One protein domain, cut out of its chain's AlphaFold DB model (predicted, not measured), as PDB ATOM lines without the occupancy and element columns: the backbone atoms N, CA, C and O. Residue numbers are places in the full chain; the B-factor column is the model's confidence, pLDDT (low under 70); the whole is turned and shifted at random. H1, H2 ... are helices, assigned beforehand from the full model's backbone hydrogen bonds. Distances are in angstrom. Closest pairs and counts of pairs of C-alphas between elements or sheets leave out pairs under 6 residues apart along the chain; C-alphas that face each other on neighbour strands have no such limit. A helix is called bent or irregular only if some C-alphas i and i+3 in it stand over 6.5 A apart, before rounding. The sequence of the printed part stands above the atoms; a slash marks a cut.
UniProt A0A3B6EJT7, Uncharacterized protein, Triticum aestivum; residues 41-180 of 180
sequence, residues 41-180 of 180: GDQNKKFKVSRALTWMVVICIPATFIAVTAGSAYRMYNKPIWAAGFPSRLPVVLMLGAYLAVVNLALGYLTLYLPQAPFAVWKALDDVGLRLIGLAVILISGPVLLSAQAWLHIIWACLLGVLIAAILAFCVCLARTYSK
ATOM      1  N   GLY A  41     -63.061   4.463  -3.993       62.00
ATOM      2  CA  GLY A  41     -64.344   4.639  -3.316       62.00
ATOM      3  C   GLY A  41     -65.485   3.825  -3.935       62.00
ATOM      4  O   GLY A  41     -66.276   3.235  -3.196       62.00
ATOM      5  N   ASP A  42     -65.552   3.736  -5.264       61.69
ATOM      6  CA  ASP A  42     -66.597   2.974  -5.961       61.69
ATOM      7  C   ASP A  42     -66.412   1.458  -5.799       61.69
ATOM      8  O   ASP A  42     -67.392   0.740  -5.589       61.69
ATOM      9  N   GLN A  43     -65.163   0.969  -5.794       62.78
ATOM     10  CA  GLN A  43     -64.860  -0.432  -5.455       62.78
ATOM     11  C   GLN A  43     -65.282  -0.760  -4.015       62.78
ATOM     12  O   GLN A  43     -65.986  -1.743  -3.784       62.78
ATOM     13  N   ASN A  44     -64.898   0.065  -3.034       61.66
ATOM     14  CA  ASN A  44     -65.213  -0.191  -1.624       61.66
ATOM     15  C   ASN A  44     -66.725  -0.208  -1.355       61.66
ATOM     16  O   ASN A  44     -67.204  -1.045  -0.585       61.66
ATOM     17  N   LYS A  45     -67.489   0.662  -2.030       60.84
ATOM     18  CA  LYS A  45     -68.960   0.644  -1.998       60.84
ATOM     19  C   LYS A  45     -69.529  -0.631  -2.620       60.84
ATOM     20  O   LYS A  45     -70.444  -1.223  -2.050       60.84
ATOM     21  N   LYS A  46     -68.970  -1.087  -3.746       61.66
ATOM     22  CA  LYS A  46     -69.387  -2.321  -4.433       61.66
ATOM     23  C   LYS A  46     -69.156  -3.574  -3.582       61.66
ATOM     24  O   LYS A  46     -70.013  -4.452  -3.551       61.66
ATOM     25  N   PHE A  47     -68.038  -3.640  -2.864       60.94
ATOM     26  CA  PHE A  47     -67.685  -4.779  -2.012       60.94
ATOM     27  C   PHE A  47     -68.253  -4.702  -0.585       60.94
ATOM     28  O   PHE A  47     -67.994  -5.600   0.211       60.94
ATOM     29  N   LYS A  48     -69.029  -3.655  -0.250       64.19
ATOM     30  CA  LYS A  48     -69.572  -3.406   1.102       64.19
ATOM     31  C   LYS A  48     -68.514  -3.564   2.205       64.19
ATOM     32  O   LYS A  48     -68.802  -4.079   3.286       64.19
ATOM     33  N   VAL A  49     -67.279  -3.140   1.941       61.00
ATOM     34  CA  VAL A  49     -66.202  -3.290   2.923       61.00
ATOM     35  C   VAL A  49     -66.470  -2.322   4.069       61.00
ATOM     36  O   VAL A  49     -66.536  -1.107   3.869       61.00
ATOM     37  N   SER A  50     -66.653  -2.856   5.278       68.94
ATOM     38  CA  SER A  50     -66.791  -2.022   6.468       68.94
ATOM     39  C   SER A  50     -65.518  -1.203   6.648       68.94
ATOM     40  O   SER A  50     -64.427  -1.756   6.778       68.94
ATOM     41  N   ARG A  51     -65.660   0.124   6.705       71.12
ATOM     42  CA  ARG A  51     -64.541   1.046   6.935       71.12
ATOM     43  C   ARG A  51     -63.763   0.678   8.203       71.12
ATOM     44  O   ARG A  51     -62.542   0.770   8.203       71.12
ATOM     45  N   ALA A  52     -64.453   0.212   9.246       72.62
ATOM     46  CA  ALA A  52     -63.830  -0.255  10.484       72.62
ATOM     47  C   ALA A  52     -62.978  -1.521  10.277       72.62
ATOM     48  O   ALA A  52     -61.888  -1.623  10.833       72.62
ATOM     49  N   LEU A  53     -63.429  -2.457   9.434       72.62
ATOM     50  CA  LEU A  53     -62.661  -3.658   9.098       72.62
ATOM     51  C   LEU A  53     -61.396  -3.300   8.307       72.62
ATOM     52  O   LEU A  53     -60.323  -3.801   8.623       72.62
ATOM     53  N   THR A  54     -61.495  -2.383   7.339       73.25
ATOM     54  CA  THR A  54     -60.326  -1.879   6.602       73.25
ATOM     55  C   THR A  54     -59.318  -1.230   7.548       73.25
ATOM     56  O   THR A  54     -58.131  -1.516   7.464       73.25
ATOM     57  N   TRP A  55     -59.783  -0.418   8.500       76.62
ATOM     58  CA  TRP A  55     -58.934   0.177   9.534       76.62
ATOM     59  C   TRP A  55     -58.196  -0.864  10.375       76.62
ATOM     60  O   TRP A  55     -56.984  -0.756  10.557       76.62
ATOM     61  N   MET A  56     -58.905  -1.894  10.838       75.19
ATOM     62  CA  MET A  56     -58.297  -2.989  11.593       75.19
ATOM     63  C   MET A  56     -57.233  -3.710  10.766       75.19
ATOM     64  O   MET A  56     -56.135  -3.941  11.256       75.19
ATOM     65  N   VAL A  57     -57.510  -4.013   9.498       78.62
ATOM     66  CA  VAL A  57     -56.554  -4.675   8.596       78.62
ATOM     67  C   VAL A  57     -55.308  -3.813   8.371       78.62
ATOM     68  O   VAL A  57     -54.188  -4.311   8.474       78.62
ATOM     69  N   VAL A  58     -55.489  -2.513   8.133       78.75
ATOM     70  CA  VAL A  58     -54.395  -1.561   7.889       78.75
ATOM     71  C   VAL A  58     -53.500  -1.368   9.113       78.75
ATOM     72  O   VAL A  58     -52.325  -1.066   8.947       78.75
ATOM     73  N   ILE A  59     -54.009  -1.568  10.330       83.06
ATOM     74  CA  ILE A  59     -53.208  -1.482  11.561       83.06
ATOM     75  C   ILE A  59     -52.586  -2.841  11.904       83.06
ATOM     76  O   ILE A  59     -51.386  -2.934  12.166       83.06
ATOM     77  N   CYS A  60     -53.386  -3.906  11.881       83.06
ATOM     78  CA  CYS A  60     -52.958  -5.235  12.300       83.06
ATOM     79  C   CYS A  60     -51.885  -5.813  11.376       83.06
ATOM     80  O   CYS A  60     -50.916  -6.382  11.870       83.06
ATOM     81  N   ILE A  61     -52.010  -5.657  10.052       83.44
ATOM     82  CA  ILE A  61     -51.052  -6.252   9.112       83.44
ATOM     83  C   ILE A  61     -49.640  -5.664   9.305       83.44
ATOM     84  O   ILE A  61     -48.724  -6.438   9.597       83.44
ATOM     85  N   PRO A  62     -49.416  -4.336   9.254       84.50
ATOM     86  CA  PRO A  62     -48.108  -3.756   9.560       84.50
ATOM     87  C   PRO A  62     -47.590  -4.139  10.949       84.50
ATOM     88  O   PRO A  62     -46.418  -4.485  11.085       84.50
ATOM     89  N   ALA A  63     -48.456  -4.150  11.969       84.69
ATOM     90  CA  ALA A  63     -48.065  -4.529  13.326       84.69
ATOM     91  C   ALA A  63     -47.564  -5.979  13.406       84.69
ATOM     92  O   ALA A  63     -46.547  -6.237  14.050       84.69
ATOM     93  N   THR A  64     -48.219  -6.920  12.716       84.19
ATOM     94  CA  THR A  64     -47.759  -8.316  12.668       84.19
ATOM     95  C   THR A  64     -46.390  -8.446  12.008       84.19
ATOM     96  O   THR A  64     -45.540  -9.155  12.541       84.19
ATOM     97  N   PHE A  65     -46.122  -7.716  10.919       84.44
ATOM     98  CA  PHE A  65     -44.800  -7.721  10.287       84.44
ATOM     99  C   PHE A  65     -43.712  -7.215  11.236       84.44
ATOM    100  O   PHE A  65     -42.684  -7.874  11.377       84.44
ATOM    101  N   ILE A  66     -43.958  -6.105  11.936       87.06
ATOM    102  CA  ILE A  66     -43.007  -5.553  12.910       87.06
ATOM    103  C   ILE A  66     -42.797  -6.510  14.089       87.06
ATOM    104  O   ILE A  66     -41.662  -6.738  14.502       87.06
ATOM    105  N   ALA A  67     -43.864  -7.114  14.615       87.44
ATOM    106  CA  ALA A  67     -43.769  -8.053  15.730       87.44
ATOM    107  C   ALA A  67     -42.982  -9.320  15.351       87.44
ATOM    108  O   ALA A  67     -42.127  -9.775  16.115       87.44
ATOM    109  N   VAL A  68     -43.224  -9.872  14.158       86.75
ATOM    110  CA  VAL A  68     -42.526 -11.063  13.657       86.75
ATOM    111  C   VAL A  68     -41.041 -10.778  13.441       86.75
ATOM    112  O   VAL A  68     -40.198 -11.586  13.848       86.75
ATOM    113  N   THR A  69     -40.684  -9.636  12.848       86.31
ATOM    114  CA  THR A  69     -39.273  -9.291  12.631       86.31
ATOM    115  C   THR A  69     -38.559  -8.930  13.926       86.31
ATOM    116  O   THR A  69     -37.437  -9.390  14.129       86.31
ATOM    117  N   ALA A  70     -39.204  -8.211  14.848       85.38
ATOM    118  CA  ALA A  70     -38.652  -7.928  16.172       85.38
ATOM    119  C   ALA A  70     -38.428  -9.215  16.983       85.38
ATOM    120  O   ALA A  70     -37.355  -9.414  17.554       85.38
ATOM    121  N   GLY A  71     -39.395 -10.139  16.972       84.38
ATOM    122  CA  GLY A  71     -39.256 -11.447  17.612       84.38
ATOM    123  C   GLY A  71     -38.136 -12.288  16.991       84.38
ATOM    124  O   GLY A  71     -37.388 -12.962  17.703       84.38
ATOM    125  N   SER A  72     -37.972 -12.210  15.670       81.75
ATOM    126  CA  SER A  72     -36.878 -12.872  14.950       81.75
ATOM    127  C   SER A  72     -35.519 -12.273  15.317       81.75
ATOM    128  O   SER A  72     -34.600 -13.018  15.653       81.75
ATOM    129  N   ALA A  73     -35.406 -10.943  15.343       82.75
ATOM    130  CA  ALA A  73     -34.202 -10.231  15.756       82.75
ATOM    131  C   ALA A  73     -33.811 -10.573  17.204       82.75
ATOM    132  O   ALA A  73     -32.651 -10.878  17.478       82.75
ATOM    133  N   TYR A  74     -34.785 -10.630  18.117       82.56
ATOM    134  CA  TYR A  74     -34.564 -11.032  19.507       82.56
ATOM    135  C   TYR A  74     -34.067 -12.481  19.630       82.56
ATOM    136  O   TYR A  74     -33.137 -12.767  20.385       82.56
ATOM    137  N   ARG A  75     -34.641 -13.414  18.855       79.62
ATOM    138  CA  ARG A  75     -34.154 -14.805  18.809       79.62
ATOM    139  C   ARG A  75     -32.734 -14.900  18.252       79.62
ATOM    140  O   ARG A  75     -31.953 -15.690  18.778       79.62
ATOM    141  N   MET A  76     -32.411 -14.123  17.219       75.19
ATOM    142  CA  MET A  76     -31.069 -14.074  16.625       75.19
ATOM    143  C   MET A  76     -30.037 -13.499  17.595       75.19
ATOM    144  O   MET A  76     -28.915 -13.990  17.636       75.19
ATOM    145  N   TYR A  77     -30.428 -12.509  18.399       74.56
ATOM    146  CA  TYR A  77     -29.572 -11.923  19.428       74.56
ATOM    147  C   TYR A  77     -29.252 -12.915  20.560       74.56
ATOM    148  O   TYR A  77     -28.111 -12.994  21.002       74.56
ATOM    149  N   ASN A  78     -30.233 -13.715  20.995       75.38
ATOM    150  CA  ASN A  78     -30.098 -14.563  22.187       75.38
ATOM    151  C   ASN A  78     -29.616 -16.007  21.947       75.38
ATOM    152  O   ASN A  78     -29.256 -16.680  22.912       75.38
ATOM    153  N   LYS A  79     -29.648 -16.547  20.717       68.19
ATOM    154  CA  LYS A  79     -29.309 -17.967  20.469       68.19
ATOM    155  C   LYS A  79     -27.899 -18.175  19.889       68.19
ATOM    156  O   LYS A  79     -27.667 -17.748  18.760       68.19
ATOM    157  N   PRO A  80     -27.011 -18.970  20.533       55.31
ATOM    158  CA  PRO A  80     -25.622 -19.205  20.101       55.31
ATOM    159  C   PRO A  80     -25.441 -19.938  18.771       55.31
ATOM    160  O   PRO A  80     -24.397 -19.799  18.148       55.31
ATOM    161  N   ILE A  81     -26.474 -20.620  18.268       54.97
ATOM    162  CA  ILE A  81     -26.473 -21.203  16.911       54.97
ATOM    163  C   ILE A  81     -26.358 -20.098  15.837       54.97
ATOM    164  O   ILE A  81     -25.838 -20.335  14.752       54.97
ATOM    165  N   TRP A  82     -26.815 -18.880  16.161       51.03
ATOM    166  CA  TRP A  82     -26.632 -17.656  15.373       51.03
ATOM    167  C   TRP A  82     -25.663 -16.655  16.048       51.03
ATOM    168  O   TRP A  82     -25.172 -15.745  15.376       51.03
ATOM    169  N   ALA A  83     -25.351 -16.818  17.346       44.53
ATOM    170  CA  ALA A  83     -24.646 -15.829  18.181       44.53
ATOM    171  C   ALA A  83     -23.110 -15.806  18.076       44.53
ATOM    172  O   ALA A  83     -22.432 -15.423  19.025       44.53
ATOM    173  N   ALA A  84     -22.555 -16.116  16.907       46.88
ATOM    174  CA  ALA A  84     -21.201 -15.675  16.553       46.88
ATOM    175  C   ALA A  84     -21.160 -14.774  15.302       46.88
ATOM    176  O   ALA A  84     -20.110 -14.240  14.964       46.88
ATOM    177  N   GLY A  85     -22.280 -14.564  14.600       52.66
ATOM    178  CA  GLY A  85     -22.259 -13.969  13.261       52.66
ATOM    179  C   GLY A  85     -22.928 -12.603  13.155       52.66
ATOM    180  O   GLY A  85     -23.983 -12.503  12.544       52.66
ATOM    181  N   PHE A  86     -22.274 -11.565  13.673       59.88
ATOM    182  CA  PHE A  86     -22.461 -10.144  13.341       59.88
ATOM    183  C   PHE A  86     -23.772  -9.429  13.770       59.88
ATOM    184  O   PHE A  86     -24.826  -9.638  13.162       59.88
ATOM    185  N   PRO A  87     -23.705  -8.421  14.673       69.31
ATOM    186  CA  PRO A  87     -24.839  -7.526  14.964       69.31
ATOM    187  C   PRO A  87     -25.359  -6.763  13.730       69.31
ATOM    188  O   PRO A  87     -26.473  -6.246  13.748       69.31
ATOM    189  N   SER A  88     -24.603  -6.743  12.625       72.19
ATOM    190  CA  SER A  88     -25.009  -6.139  11.351       72.19
ATOM    191  C   SER A  88     -26.206  -6.818  10.672       72.19
ATOM    192  O   SER A  88     -26.803  -6.213   9.785       72.19
ATOM    193  N   ARG A  89     -26.619  -8.022  11.099       76.25
ATOM    194  CA  ARG A  89     -27.836  -8.694  10.601       76.25
ATOM    195  C   ARG A  89     -29.132  -8.106  11.164       76.25
ATOM    196  O   ARG A  89     -30.166  -8.144  10.499       76.25
ATOM    197  N   LEU A  90     -29.085  -7.547  12.374       81.88
ATOM    198  CA  LEU A  90     -30.266  -7.009  13.061       81.88
ATOM    199  C   LEU A  90     -30.908  -5.838  12.292       81.88
ATOM    200  O   LEU A  90     -32.122  -5.885  12.083       81.88
ATOM    201  N   PRO A  91     -30.143  -4.839  11.793       82.62
ATOM    202  CA  PRO A  91     -30.694  -3.777  10.954       82.62
ATOM    203  C   PRO A  91     -31.438  -4.298   9.727       82.62
ATOM    204  O   PRO A  91     -32.494  -3.772   9.395       82.62
ATOM    205  N   VAL A  92     -30.931  -5.350   9.078       83.69
ATOM    206  CA  VAL A  92     -31.559  -5.923   7.882       83.69
ATOM    207  C   VAL A  92     -32.925  -6.524   8.207       83.69
ATOM    208  O   VAL A  92     -33.900  -6.242   7.517       83.69
ATOM    209  N   VAL A  93     -33.009  -7.325   9.273       85.44
ATOM    210  CA  VAL A  93     -34.259  -7.978   9.701       85.44
ATOM    211  C   VAL A  93     -35.315  -6.935  10.068       85.44
ATOM    212  O   VAL A  93     -36.475  -7.045   9.665       85.44
ATOM    213  N   LEU A  94     -34.913  -5.901  10.812       87.75
ATOM    214  CA  LEU A  94     -35.810  -4.825  11.220       87.75
ATOM    215  C   LEU A  94     -36.260  -3.980  10.020       87.75
ATOM    216  O   LEU A  94     -37.454  -3.715   9.888       87.75
ATOM    217  N   MET A  95     -35.342  -3.622   9.115       86.31
ATOM    218  CA  MET A  95     -35.656  -2.858   7.902       86.31
ATOM    219  C   MET A  95     -36.541  -3.637   6.928       86.31
ATOM    220  O   MET A  95     -37.404  -3.040   6.294       86.31
ATOM    221  N   LEU A  96     -36.392  -4.962   6.841       87.56
ATOM    222  CA  LEU A  96     -37.274  -5.813   6.041       87.56
ATOM    223  C   LEU A  96     -38.720  -5.742   6.552       87.56
ATOM    224  O   LEU A  96     -39.650  -5.541   5.770       87.56
ATOM    225  N   GLY A  97     -38.904  -5.862   7.869       85.31
ATOM    226  CA  GLY A  97     -40.220  -5.729   8.496       85.31
ATOM    227  C   GLY A  97     -40.798  -4.329   8.329       85.31
ATOM    228  O   GLY A  97     -41.968  -4.191   7.981       85.31
ATOM    229  N   ALA A  98     -39.969  -3.297   8.509       88.50
ATOM    230  CA  ALA A  98     -40.357  -1.905   8.304       88.50
ATOM    231  C   ALA A  98     -40.791  -1.639   6.858       88.50
ATOM    232  O   ALA A  98     -41.824  -1.015   6.640       88.50
ATOM    233  N   TYR A  99     -40.060  -2.156   5.872       88.50
ATOM    234  CA  TYR A  99     -40.420  -2.033   4.466       88.50
ATOM    235  C   TYR A  99     -41.779  -2.675   4.164       88.50
ATOM    236  O   TYR A  99     -42.666  -2.001   3.639       88.50
ATOM    237  N   LEU A 100     -41.991  -3.934   4.566       84.62
ATOM    238  CA  LEU A 100     -43.273  -4.618   4.359       84.62
ATOM    239  C   LEU A 100     -44.420  -3.903   5.086       84.62
ATOM    240  O   LEU A 100     -45.509  -3.749   4.528       84.62
ATOM    241  N   ALA A 101     -44.176  -3.414   6.302       87.88
ATOM    242  CA  ALA A 101     -45.137  -2.625   7.061       87.88
ATOM    243  C   ALA A 101     -45.501  -1.315   6.344       87.88
ATOM    244  O   ALA A 101     -46.682  -1.002   6.216       87.88
ATOM    245  N   VAL A 102     -44.512  -0.576   5.829       86.94
ATOM    246  CA  VAL A 102     -44.718   0.704   5.131       86.94
ATOM    247  C   VAL A 102     -45.447   0.514   3.802       86.94
ATOM    248  O   VAL A 102     -46.348   1.294   3.509       86.94
ATOM    249  N   VAL A 103     -45.138  -0.528   3.021       84.56
ATOM    250  CA  VAL A 103     -45.874  -0.851   1.781       84.56
ATOM    251  C   VAL A 103     -47.352  -1.122   2.087       84.56
ATOM    252  O   VAL A 103     -48.238  -0.569   1.435       84.56
ATOM    253  N   ASN A 104     -47.634  -1.938   3.109       83.19
ATOM    254  CA  ASN A 104     -49.006  -2.250   3.516       83.19
ATOM    255  C   ASN A 104     -49.734  -1.019   4.066       83.19
ATOM    256  O   ASN A 104     -50.901  -0.793   3.747       83.19
ATOM    257  N   LEU A 105     -49.041  -0.190   4.846       84.75
ATOM    258  CA  LEU A 105     -49.586   1.064   5.350       84.75
ATOM    259  C   LEU A 105     -49.875   2.047   4.209       84.75
ATOM    260  O   LEU A 105     -50.905   2.707   4.240       84.75
ATOM    261  N   ALA A 106     -49.024   2.112   3.183       83.94
ATOM    262  CA  ALA A 106     -49.235   2.922   1.985       83.94
ATOM    263  C   ALA A 106     -50.483   2.475   1.205       83.94
ATOM    264  O   ALA A 106     -51.332   3.300   0.864       83.94
ATOM    265  N   LEU A 107     -50.649   1.169   0.981       81.25
ATOM    266  CA  LEU A 107     -51.861   0.603   0.374       81.25
ATOM    267  C   LEU A 107     -53.107   0.896   1.224       81.25
ATOM    268  O   LEU A 107     -54.157   1.274   0.698       81.25
ATOM    269  N   GLY A 108     -52.983   0.781   2.546       80.56
ATOM    270  CA  GLY A 108     -54.023   1.144   3.503       80.56
ATOM    271  C   GLY A 108     -54.388   2.626   3.464       80.56
ATOM    272  O   GLY A 108     -55.560   2.990   3.440       80.56
ATOM    273  N   TYR A 109     -53.385   3.491   3.377       79.75
ATOM    274  CA  TYR A 109     -53.563   4.931   3.273       79.75
ATOM    275  C   TYR A 109     -54.331   5.297   2.001       79.75
ATOM    276  O   TYR A 109     -55.307   6.041   2.066       79.75
ATOM    277  N   LEU A 110     -53.973   4.706   0.857       76.44
ATOM    278  CA  LEU A 110     -54.699   4.918  -0.397       76.44
ATOM    279  C   LEU A 110     -56.155   4.446  -0.318       76.44
ATOM    280  O   LEU A 110     -57.042   5.131  -0.822       76.44
ATOM    281  N   THR A 111     -56.419   3.317   0.346       72.88
ATOM    282  CA  THR A 111     -57.787   2.786   0.484       72.88
ATOM    283  C   THR A 111     -58.668   3.593   1.433       72.88
ATOM    284  O   THR A 111     -59.873   3.699   1.197       72.88
ATOM    285  N   LEU A 112     -58.088   4.163   2.492       73.19
ATOM    286  CA  LEU A 112     -58.823   4.859   3.552       73.19
ATOM    287  C   LEU A 112     -58.930   6.373   3.342       73.19
ATOM    288  O   LEU A 112     -59.966   6.951   3.669       73.19
ATOM    289  N   TYR A 113     -57.876   7.008   2.829       68.19
ATOM    290  CA  TYR A 113     -57.742   8.467   2.788       68.19
ATOM    291  C   TYR A 113     -57.822   9.065   1.388       68.19
ATOM    292  O   TYR A 113     -58.088  10.256   1.261       68.19
ATOM    293  N   LEU A 114     -57.646   8.255   0.343       70.12
ATOM    294  CA  LEU A 114     -57.649   8.708  -1.047       70.12
ATOM    295  C   LEU A 114     -58.760   8.010  -1.862       70.12
ATOM    296  O   LEU A 114     -58.484   7.365  -2.873       70.12
ATOM    297  N   PRO A 115     -60.049   8.151  -1.479       64.00
ATOM    298  CA  PRO A 115     -61.154   7.490  -2.181       64.00
ATOM    299  C   PRO A 115     -61.280   7.940  -3.641       64.00
ATOM    300  O   PRO A 115     -61.806   7.195  -4.463       64.00
ATOM    301  N   GLN A 116     -60.782   9.140  -3.949       60.94
ATOM    302  CA  GLN A 116     -60.819   9.782  -5.261       60.94
ATOM    303  C   GLN A 116     -59.591   9.456  -6.127       60.94
ATOM    304  O   GLN A 116     -59.551   9.823  -7.301       60.94
ATOM    305  N   ALA A 117     -58.594   8.757  -5.575       65.50
ATOM    306  CA  ALA A 117     -57.443   8.313  -6.345       65.50
ATOM    307  C   ALA A 117     -57.844   7.185  -7.316       65.50
ATOM    308  O   ALA A 117     -58.664   6.320  -6.976       65.50
ATOM    309  N   PRO A 118     -57.272   7.170  -8.535       68.62
ATOM    310  CA  PRO A 118     -57.572   6.143  -9.521       68.62
ATOM    311  C   PRO A 118     -57.119   4.773  -9.010       68.62
ATOM    312  O   PRO A 118     -55.967   4.594  -8.609       68.62
ATOM    313  N   PHE A 119     -58.006   3.777  -9.077       69.56
ATOM    314  CA  PHE A 119     -57.723   2.412  -8.618       69.56
ATOM    315  C   PHE A 119     -56.504   1.779  -9.314       69.56
ATOM    316  O   PHE A 119     -55.837   0.918  -8.745       69.56
ATOM    317  N   ALA A 120     -56.157   2.252 -10.514       72.81
ATOM    318  CA  ALA A 120     -54.941   1.866 -11.224       72.81
ATOM    319  C   ALA A 120     -53.658   2.125 -10.411       72.81
ATOM    320  O   ALA A 120     -52.753   1.298 -10.438       72.81
ATOM    321  N   VAL A 121     -53.595   3.219  -9.643       74.50
ATOM    322  CA  VAL A 121     -52.435   3.547  -8.795       74.50
ATOM    323  C   VAL A 121     -52.319   2.572  -7.628       74.50
ATOM    324  O   VAL A 121     -51.229   2.092  -7.331       74.50
ATOM    325  N   TRP A 122     -53.448   2.224  -7.007       77.44
ATOM    326  CA  TRP A 122     -53.481   1.210  -5.956       77.44
ATOM    327  C   TRP A 122     -53.058  -0.164  -6.488       77.44
ATOM    328  O   TRP A 122     -52.205  -0.819  -5.898       77.44
ATOM    329  N   LYS A 123     -53.596  -0.570  -7.646       76.12
ATOM    330  CA  LYS A 123     -53.278  -1.857  -8.273       76.12
ATOM    331  C   LYS A 123     -51.815  -1.941  -8.707       76.12
ATOM    332  O   LYS A 123     -51.198  -2.980  -8.521       76.12
ATOM    333  N   ALA A 124     -51.259  -0.858  -9.249       79.12
ATOM    334  CA  ALA A 124     -49.844  -0.791  -9.591       79.12
ATOM    335  C   ALA A 124     -48.957  -0.887  -8.342       79.12
ATOM    336  O   ALA A 124     -47.935  -1.565  -8.376       79.12
ATOM    337  N   LEU A 125     -49.351  -0.261  -7.227       81.38
ATOM    338  CA  LEU A 125     -48.604  -0.363  -5.974       81.38
ATOM    339  C   LEU A 125     -48.691  -1.768  -5.351       81.38
ATOM    340  O   LEU A 125     -47.689  -2.245  -4.827       81.38
ATOM    341  N   ASP A 126     -49.838  -2.448  -5.432       81.06
ATOM    342  CA  ASP A 126     -49.974  -3.846  -4.989       81.06
ATOM    343  C   ASP A 126     -49.116  -4.782  -5.850       81.06
ATOM    344  O   ASP A 126     -48.305  -5.551  -5.336       81.06
ATOM    345  N   ASP A 127     -49.239  -4.676  -7.172       82.94
ATOM    346  CA  ASP A 127     -48.576  -5.590  -8.099       82.94
ATOM    347  C   ASP A 127     -47.059  -5.366  -8.155       82.94
ATOM    348  O   ASP A 127     -46.270  -6.297  -8.006       82.94
ATOM    349  N   VAL A 128     -46.626  -4.111  -8.277       81.69
ATOM    350  CA  VAL A 128     -45.199  -3.780  -8.361       81.69
ATOM    351  C   VAL A 128     -44.576  -3.701  -6.972       81.69
ATOM    352  O   VAL A 128     -43.526  -4.289  -6.732       81.69
ATOM    353  N   GLY A 129     -45.204  -2.979  -6.043       75.75
ATOM    354  CA  GLY A 129     -44.633  -2.702  -4.726       75.75
ATOM    355  C   GLY A 129     -44.642  -3.914  -3.801       75.75
ATOM    356  O   GLY A 129     -43.616  -4.216  -3.197       75.75
ATOM    357  N   LEU A 130     -45.767  -4.626  -3.701       77.25
ATOM    358  CA  LEU A 130     -45.904  -5.751  -2.773       77.25
ATOM    359  C   LEU A 130     -45.575  -7.095  -3.436       77.25
ATOM    360  O   LEU A 130     -44.758  -7.850  -2.909       77.25
ATOM    361  N   ARG A 131     -46.182  -7.404  -4.587       82.38
ATOM    362  CA  ARG A 131     -46.044  -8.731  -5.212       82.38
ATOM    363  C   ARG A 131     -44.715  -8.921  -5.925       82.38
ATOM    364  O   ARG A 131     -44.115  -9.975  -5.769       82.38
ATOM    365  N   LEU A 132     -44.254  -7.937  -6.694       85.69
ATOM    366  CA  LEU A 132     -42.999  -8.057  -7.435       85.69
ATOM    367  C   LEU A 132     -41.796  -7.703  -6.556       85.69
ATOM    368  O   LEU A 132     -40.971  -8.563  -6.249       85.69
ATOM    369  N   ILE A 133     -41.704  -6.442  -6.127       86.50
ATOM    370  CA  ILE A 133     -40.560  -5.949  -5.354       86.50
ATOM    371  C   ILE A 133     -40.570  -6.565  -3.956       86.50
ATOM    372  O   ILE A 133     -39.535  -7.053  -3.513       86.50
ATOM    373  N   GLY A 134     -41.722  -6.617  -3.281       84.81
ATOM    374  CA  GLY A 134     -41.813  -7.206  -1.946       84.81
ATOM    375  C   GLY A 134     -41.406  -8.678  -1.901       84.81
ATOM    376  O   GLY A 134     -40.596  -9.061  -1.055       84.81
ATOM    377  N   LEU A 135     -41.875  -9.493  -2.852       86.56
ATOM    378  CA  LEU A 135     -41.461 -10.895  -2.956       86.56
ATOM    379  C   LEU A 135     -39.966 -11.025  -3.269       86.56
ATOM    380  O   LEU A 135     -39.281 -11.815  -2.623       86.56
ATOM    381  N   ALA A 136     -39.443 -10.234  -4.211       85.81
ATOM    382  CA  ALA A 136     -38.017 -10.234  -4.529       85.81
ATOM    383  C   ALA A 136     -37.166  -9.857  -3.306       85.81
ATOM    384  O   ALA A 136     -36.183 -10.527  -3.000       85.81
ATOM    385  N   VAL A 137     -37.581  -8.835  -2.556       88.19
ATOM    386  CA  VAL A 137     -36.916  -8.394  -1.327       88.19
ATOM    387  C   VAL A 137     -36.923  -9.501  -0.269       88.19
ATOM    388  O   VAL A 137     -35.887  -9.737   0.352       88.19
ATOM    389  N   ILE A 138     -38.034 -10.221  -0.085       86.25
ATOM    390  CA  ILE A 138     -38.115 -11.364   0.839       86.25
ATOM    391  C   ILE A 138     -37.167 -12.487   0.398       86.25
ATOM    392  O   ILE A 138     -36.382 -12.982   1.210       86.25
ATOM    393  N   LEU A 139     -37.201 -12.859  -0.885       87.88
ATOM    394  CA  LEU A 139     -36.384 -13.942  -1.435       87.88
ATOM    395  C   LEU A 139     -34.886 -13.641  -1.350       87.88
ATOM    396  O   LEU A 139     -34.118 -14.520  -0.976       87.88
ATOM    397  N   ILE A 140     -34.471 -12.408  -1.651       87.81
ATOM    398  CA  ILE A 140     -33.061 -11.990  -1.600       87.81
ATOM    399  C   ILE A 140     -32.592 -11.805  -0.151       87.81
ATOM    400  O   ILE A 140     -31.437 -12.093   0.166       87.81
ATOM    401  N   SER A 141     -33.481 -11.393   0.758       84.12
ATOM    402  CA  SER A 141     -33.125 -11.235   2.172       84.12
ATOM    403  C   SER A 141     -32.701 -12.561   2.808       84.12
ATOM    404  O   SER A 141     -31.772 -12.560   3.607       84.12
ATOM    405  N   GLY A 142     -33.298 -13.698   2.431       82.06
ATOM    406  CA  GLY A 142     -32.910 -15.019   2.954       82.06
ATOM    407  C   GLY A 142     -31.406 -15.317   2.806       82.06
ATOM    408  O   GLY A 142     -30.721 -15.475   3.819       82.06
ATOM    409  N   PRO A 143     -30.858 -15.335   1.577       83.50
ATOM    410  CA  PRO A 143     -29.424 -15.480   1.328       83.50
ATOM    411  C   PRO A 143     -28.568 -14.390   1.981       83.50
ATOM    412  O   PRO A 143     -27.505 -14.695   2.522       83.50
ATOM    413  N   VAL A 144     -29.024 -13.129   1.971       83.62
ATOM    414  CA  VAL A 144     -28.287 -12.013   2.588       83.62
ATOM    415  C   VAL A 144     -28.127 -12.229   4.091       83.62
ATOM    416  O   VAL A 144     -27.028 -12.054   4.596       83.62
ATOM    417  N   LEU A 145     -29.173 -12.672   4.800       79.94
ATOM    418  CA  LEU A 145     -29.110 -12.960   6.238       79.94
ATOM    419  C   LEU A 145     -28.197 -14.147   6.577       79.94
ATOM    420  O   LEU A 145     -27.607 -14.177   7.658       79.94
ATOM    421  N   LEU A 146     -28.103 -15.135   5.685       80.62
ATOM    422  CA  LEU A 146     -27.239 -16.305   5.868       80.62
ATOM    423  C   LEU A 146     -25.763 -15.984   5.601       80.62
ATOM    424  O   LEU A 146     -24.882 -16.695   6.085       80.62
ATOM    425  N   SER A 147     -25.479 -14.896   4.883       78.81
ATOM    426  CA  SER A 147     -24.116 -14.463   4.600       78.81
ATOM    427  C   SER A 147     -23.364 -14.064   5.872       78.81
ATOM    428  O   SER A 147     -23.905 -13.448   6.792       78.81
ATOM    429  N   ALA A 148     -22.077 -14.405   5.936       76.44
ATOM    430  CA  ALA A 148     -21.176 -13.944   6.992       76.44
ATOM    431  C   ALA A 148     -20.607 -12.537   6.712       76.44
ATOM    432  O   ALA A 148     -19.854 -12.006   7.522       76.44
ATOM    433  N   GLN A 149     -20.957 -11.912   5.583       81.12
ATOM    434  CA  GLN A 149     -20.338 -10.664   5.148       81.12
ATOM    435  C   GLN A 149     -21.100  -9.433   5.655       81.12
ATOM    436  O   GLN A 149     -22.136  -9.051   5.113       81.12
ATOM    437  N   ALA A 150     -20.538  -8.737   6.648       81.31
ATOM    438  CA  ALA A 150     -21.159  -7.550   7.243       81.31
ATOM    439  C   ALA A 150     -21.428  -6.413   6.239       81.31
ATOM    440  O   ALA A 150     -22.423  -5.701   6.369       81.31
ATOM    441  N   TRP A 151     -20.577  -6.256   5.222       83.25
ATOM    442  CA  TRP A 151     -20.742  -5.205   4.214       83.25
ATOM    443  C   TRP A 151     -21.967  -5.436   3.319       83.25
ATOM    444  O   TRP A 151     -22.652  -4.477   2.969       83.25
ATOM    445  N   LEU A 152     -22.318  -6.701   3.042       85.94
ATOM    446  CA  LEU A 152     -23.554  -7.036   2.328       85.94
ATOM    447  C   LEU A 152     -24.790  -6.646   3.143       85.94
ATOM    448  O   LEU A 152     -25.731  -6.093   2.580       85.94
ATOM    449  N   HIS A 153     -24.772  -6.857   4.463       83.62
ATOM    450  CA  HIS A 153     -25.876  -6.437   5.329       83.62
ATOM    451  C   HIS A 153     -26.064  -4.915   5.330       83.62
ATOM    452  O   HIS A 153     -27.194  -4.441   5.263       83.62
ATOM    453  N   ILE A 154     -24.968  -4.148   5.371       85.94
ATOM    454  CA  ILE A 154     -25.019  -2.678   5.349       85.94
ATOM    455  C   ILE A 154     -25.596  -2.185   4.020       85.94
ATOM    456  O   ILE A 154     -26.543  -1.402   4.023       85.94
ATOM    457  N   ILE A 155     -25.072  -2.673   2.891       89.38
ATOM    458  CA  ILE A 155     -25.562  -2.297   1.556       89.38
ATOM    459  C   ILE A 155     -27.052  -2.627   1.427       89.38
ATOM    460  O   ILE A 155     -27.837  -1.794   0.976       89.38
ATOM    461  N   TRP A 156     -27.459  -3.816   1.870       89.94
ATOM    462  CA  TRP A 156     -28.850  -4.244   1.793       89.94
ATOM    463  C   TRP A 156     -29.778  -3.423   2.699       89.94
ATOM    464  O   TRP A 156     -30.855  -3.020   2.268       89.94
ATOM    465  N   ALA A 157     -29.348  -3.089   3.919       87.25
ATOM    466  CA  ALA A 157     -30.094  -2.196   4.805       87.25
ATOM    467  C   ALA A 157     -30.262  -0.793   4.195       87.25
ATOM    468  O   ALA A 157     -31.349  -0.220   4.268       87.25
ATOM    469  N   CYS A 158     -29.226  -0.261   3.537       90.25
ATOM    470  CA  CYS A 158     -29.311   1.006   2.810       90.25
ATOM    471  C   CYS A 158     -30.313   0.935   1.651       90.25
ATOM    472  O   CYS A 158     -31.132   1.840   1.501       90.25
ATOM    473  N   LEU A 159     -30.293  -0.145   0.861       91.44
ATOM    474  CA  LEU A 159     -31.250  -0.350  -0.232       91.44
ATOM    475  C   LEU A 159     -32.696  -0.392   0.278       91.44
ATOM    476  O   LEU A 159     -33.566   0.264  -0.296       91.44
ATOM    477  N   LEU A 160     -32.946  -1.092   1.389       89.38
ATOM    478  CA  LEU A 160     -34.256  -1.105   2.048       89.38
ATOM    479  C   LEU A 160     -34.667   0.294   2.521       89.38
ATOM    480  O   LEU A 160     -35.809   0.699   2.312       89.38
ATOM    481  N   GLY A 161     -33.738   1.059   3.099       88.75
ATOM    482  CA  GLY A 161     -33.979   2.440   3.513       88.75
ATOM    483  C   GLY A 161     -34.379   3.351   2.348       88.75
ATOM    484  O   GLY A 161     -35.367   4.080   2.447       88.75
ATOM    485  N   VAL A 162     -33.666   3.271   1.219       93.44
ATOM    486  CA  VAL A 162     -33.999   4.021  -0.006       93.44
ATOM    487  C   VAL A 162     -35.383   3.633  -0.523       93.44
ATOM    488  O   VAL A 162     -36.170   4.501  -0.899       93.44
ATOM    489  N   LEU A 163     -35.711   2.342  -0.499       89.62
ATOM    490  CA  LEU A 163     -37.000   1.847  -0.963       89.62
ATOM    491  C   LEU A 163     -38.160   2.325  -0.073       89.62
ATOM    492  O   LEU A 163     -39.188   2.767  -0.585       89.62
ATOM    493  N   ILE A 164     -37.976   2.314   1.251       89.31
ATOM    494  CA  ILE A 164     -38.930   2.892   2.209       89.31
ATOM    495  C   ILE A 164     -39.129   4.384   1.924       89.31
ATOM    496  O   ILE A 164     -40.267   4.843   1.803       89.31
ATOM    497  N   ALA A 165     -38.037   5.140   1.774       91.94
ATOM    498  CA  ALA A 165     -38.096   6.571   1.494       91.94
ATOM    499  C   ALA A 165     -38.828   6.870   0.176       91.94
ATOM    500  O   ALA A 165     -39.647   7.788   0.128       91.94
ATOM    501  N   ALA A 166     -38.598   6.069  -0.868       89.38
ATOM    502  CA  ALA A 166     -39.281   6.202  -2.152       89.38
ATOM    503  C   ALA A 166     -40.797   5.986  -2.027       89.38
ATOM    504  O   ALA A 166     -41.575   6.764  -2.580       89.38
ATOM    505  N   ILE A 167     -41.233   4.981  -1.260       87.06
ATOM    506  CA  ILE A 167     -42.661   4.717  -1.027       87.06
ATOM    507  C   ILE A 167     -43.304   5.852  -0.233       87.06
ATOM    508  O   ILE A 167     -44.388   6.313  -0.592       87.06
ATOM    509  N   LEU A 168     -42.642   6.334   0.820       88.00
ATOM    510  CA  LEU A 168     -43.140   7.463   1.605       88.00
ATOM    511  C   LEU A 168     -43.246   8.728   0.747       88.00
ATOM    512  O   LEU A 168     -44.283   9.390   0.763       88.00
ATOM    513  N   ALA A 169     -42.219   9.034  -0.050       88.25
ATOM    514  CA  ALA A 169     -42.236  10.159  -0.979       88.25
ATOM    515  C   ALA A 169     -43.381  10.032  -1.993       88.25
ATOM    516  O   ALA A 169     -44.123  10.989  -2.208       88.25
ATOM    517  N   PHE A 170     -43.584   8.839  -2.554       85.19
ATOM    518  CA  PHE A 170     -44.699   8.552  -3.449       85.19
ATOM    519  C   PHE A 170     -46.059   8.792  -2.775       85.19
ATOM    520  O   PHE A 170     -46.912   9.477  -3.339       85.19
ATOM    521  N   CYS A 171     -46.244   8.315  -1.541       83.75
ATOM    522  CA  CYS A 171     -47.469   8.539  -0.769       83.75
ATOM    523  C   CYS A 171     -47.725  10.025  -0.509       83.75
ATOM    524  O   CYS A 171     -48.849  10.493  -0.683       83.75
ATOM    525  N   VAL A 172     -46.690  10.782  -0.138       86.19
ATOM    526  CA  VAL A 172     -46.787  12.234   0.078       86.19
ATOM    527  C   VAL A 172     -47.140  12.957  -1.224       86.19
ATOM    528  O   VAL A 172     -47.986  13.850  -1.217       86.19
ATOM    529  N   CYS A 173     -46.547  12.565  -2.354       84.44
ATOM    530  CA  CYS A 173     -46.878  13.119  -3.667       84.44
ATOM    531  C   CYS A 173     -48.338  12.851  -4.050       84.44
ATOM    532  O   CYS A 173     -49.030  13.765  -4.507       84.44
ATOM    533  N   LEU A 174     -48.836  11.634  -3.822       80.50
ATOM    534  CA  LEU A 174     -50.243  11.307  -4.051       80.50
ATOM    535  C   LEU A 174     -51.160  12.104  -3.126       80.50
ATOM    536  O   LEU A 174     -52.130  12.689  -3.600       80.50
ATOM    537  N   ALA A 175     -50.824  12.196  -1.838       80.75
ATOM    538  CA  ALA A 175     -51.572  13.008  -0.888       80.75
ATOM    539  C   ALA A 175     -51.669  14.460  -1.376       80.75
ATOM    540  O   ALA A 175     -52.764  14.985  -1.503       80.75
ATOM    541  N   ARG A 176     -50.563  15.090  -1.780       81.88
ATOM    542  CA  ARG A 176     -50.578  16.463  -2.323       81.88
ATOM    543  C   ARG A 176     -51.407  16.617  -3.601       81.88
ATOM    544  O   ARG A 176     -51.954  17.687  -3.841       81.88
ATOM    545  N   THR A 177     -51.484  15.573  -4.420       81.00
ATOM    546  CA  THR A 177     -52.190  15.613  -5.709       81.00
ATOM    547  C   THR A 177     -53.703  15.453  -5.537       81.00
ATOM    548  O   THR A 177     -54.470  16.091  -6.258       81.00
ATOM    549  N   TYR A 178     -54.131  14.626  -4.578       72.50
ATOM    550  CA  TYR A 178     -55.526  14.204  -4.420       72.50
ATOM    551  C   TYR A 178     -56.191  14.649  -3.104       72.50
ATOM    552  O   TYR A 178     -57.384  14.425  -2.949       72.50
ATOM    553  N   SER A 179     -55.476  15.293  -2.174       65.88
ATOM    554  CA  SER A 179     -56.016  15.825  -0.902       65.88
ATOM    555  C   SER A 179     -56.802  17.141  -1.068       65.88
ATOM    556  O   SER A 179     -56.750  17.999  -0.188       65.88
ATOM    557  N   LYS A 180     -57.489  17.340  -2.196       54.38
ATOM    558  CA  LYS A 180     -58.338  18.521  -2.405       54.38
ATOM    559  C   LYS A 180     -59.704  18.344  -1.765       54.38
ATOM    560  O   LYS A 180     -60.298  17.267  -1.975       54.38
TER     561      LYS A 180
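This is residues 41 to 180 of the 180 residues of an uncharacterized protein of Triticum aestivum (UniProt A0A3B6EJT7). Four long helices run to and fro along one axis and make a rod: H3, H4 and H5 form a three-helix bundle with a triangular cross-section, and H2 packs along H3 on the side away from H4 and H5. The short helix H1 sits at one end of the rod, where residues 45 to 50 stand free. The bundle H3, H4 and H5 is up and down, each helix running against the one before it. The printed part has 140 residues with five named helices, H1 to H5 in that order, and no named strand; its class is all helix. It is only just compact, close to loose, with a radius of gyration of the C-alphas of 17.2 A, and spans 54 by 25 by 21 A.

H1 is residues 41 to 46, 8.7 A from first to last C-alpha, and begins at C-alpha 41 at (-64.344, 4.639, -3.316). H2, residues 51 to 78, is 40.8 A long and ends at C-alpha 78 at (-30.098, -14.563, 22.187). H3, residues 89 to 113, is 35.4 A long. H4, residues 119 to 146, is 38.6 A long; it is neither bent nor irregular, but only just: C-alphas 129 and 132 are 6.2 A apart. H5, residues 150 to 178, is the longest at 42.3 A and ends at C-alpha 178 at (-55.526, 14.204, -4.420).

H3 is the hub and touches H2, H4 and H5. H2 and H3 form a helical hairpin, opposite ways at a shallow tilt of 2 degrees; their closest C-alphas, of Pro 62 and Ala 101, are 4.0 A apart. H3 and H4 form another, at a shallow tilt of 10 degrees, closest at the C-alphas of Arg 89 and Leu 145, 6.2 A. H3 and H5 run the same way at a shallow tilt of 12 degrees, closest at the C-alphas of Val 92 and Ala 157, 5.1 A. H4 and H5 are a third hairpin, at 10 degrees; H4 touches H5 with residues 144 to 145 alone, and the closest C-alphas, of Val 144 and His 153, are 6.7 A apart. H2 is apart from H4 and H5. H1 is close to H3 but not clearly touching, with the C-alphas of Gly 41 and Thr 111 7.8 A apart, and about perpendicular to it at 79 degrees. In H1, H3 and H5 every O i to N i+4 pair is within hydrogen-bond range; in H2 23 of 24 are, in H4 19 of 24.

The C-alphas farthest apart, of Pro 80 and Lys 180, are 54.8 A apart. The printed part has no cut and no long link; the link H2 to H3, 10 residues, is short, and the others are tight. The mean pLDDT of the printed part is 78.5, and 27 residues are under 70: 41 to 50, 79 to 87, 113, 115 to 119, and 179 to 180, the last being the chain's last residue.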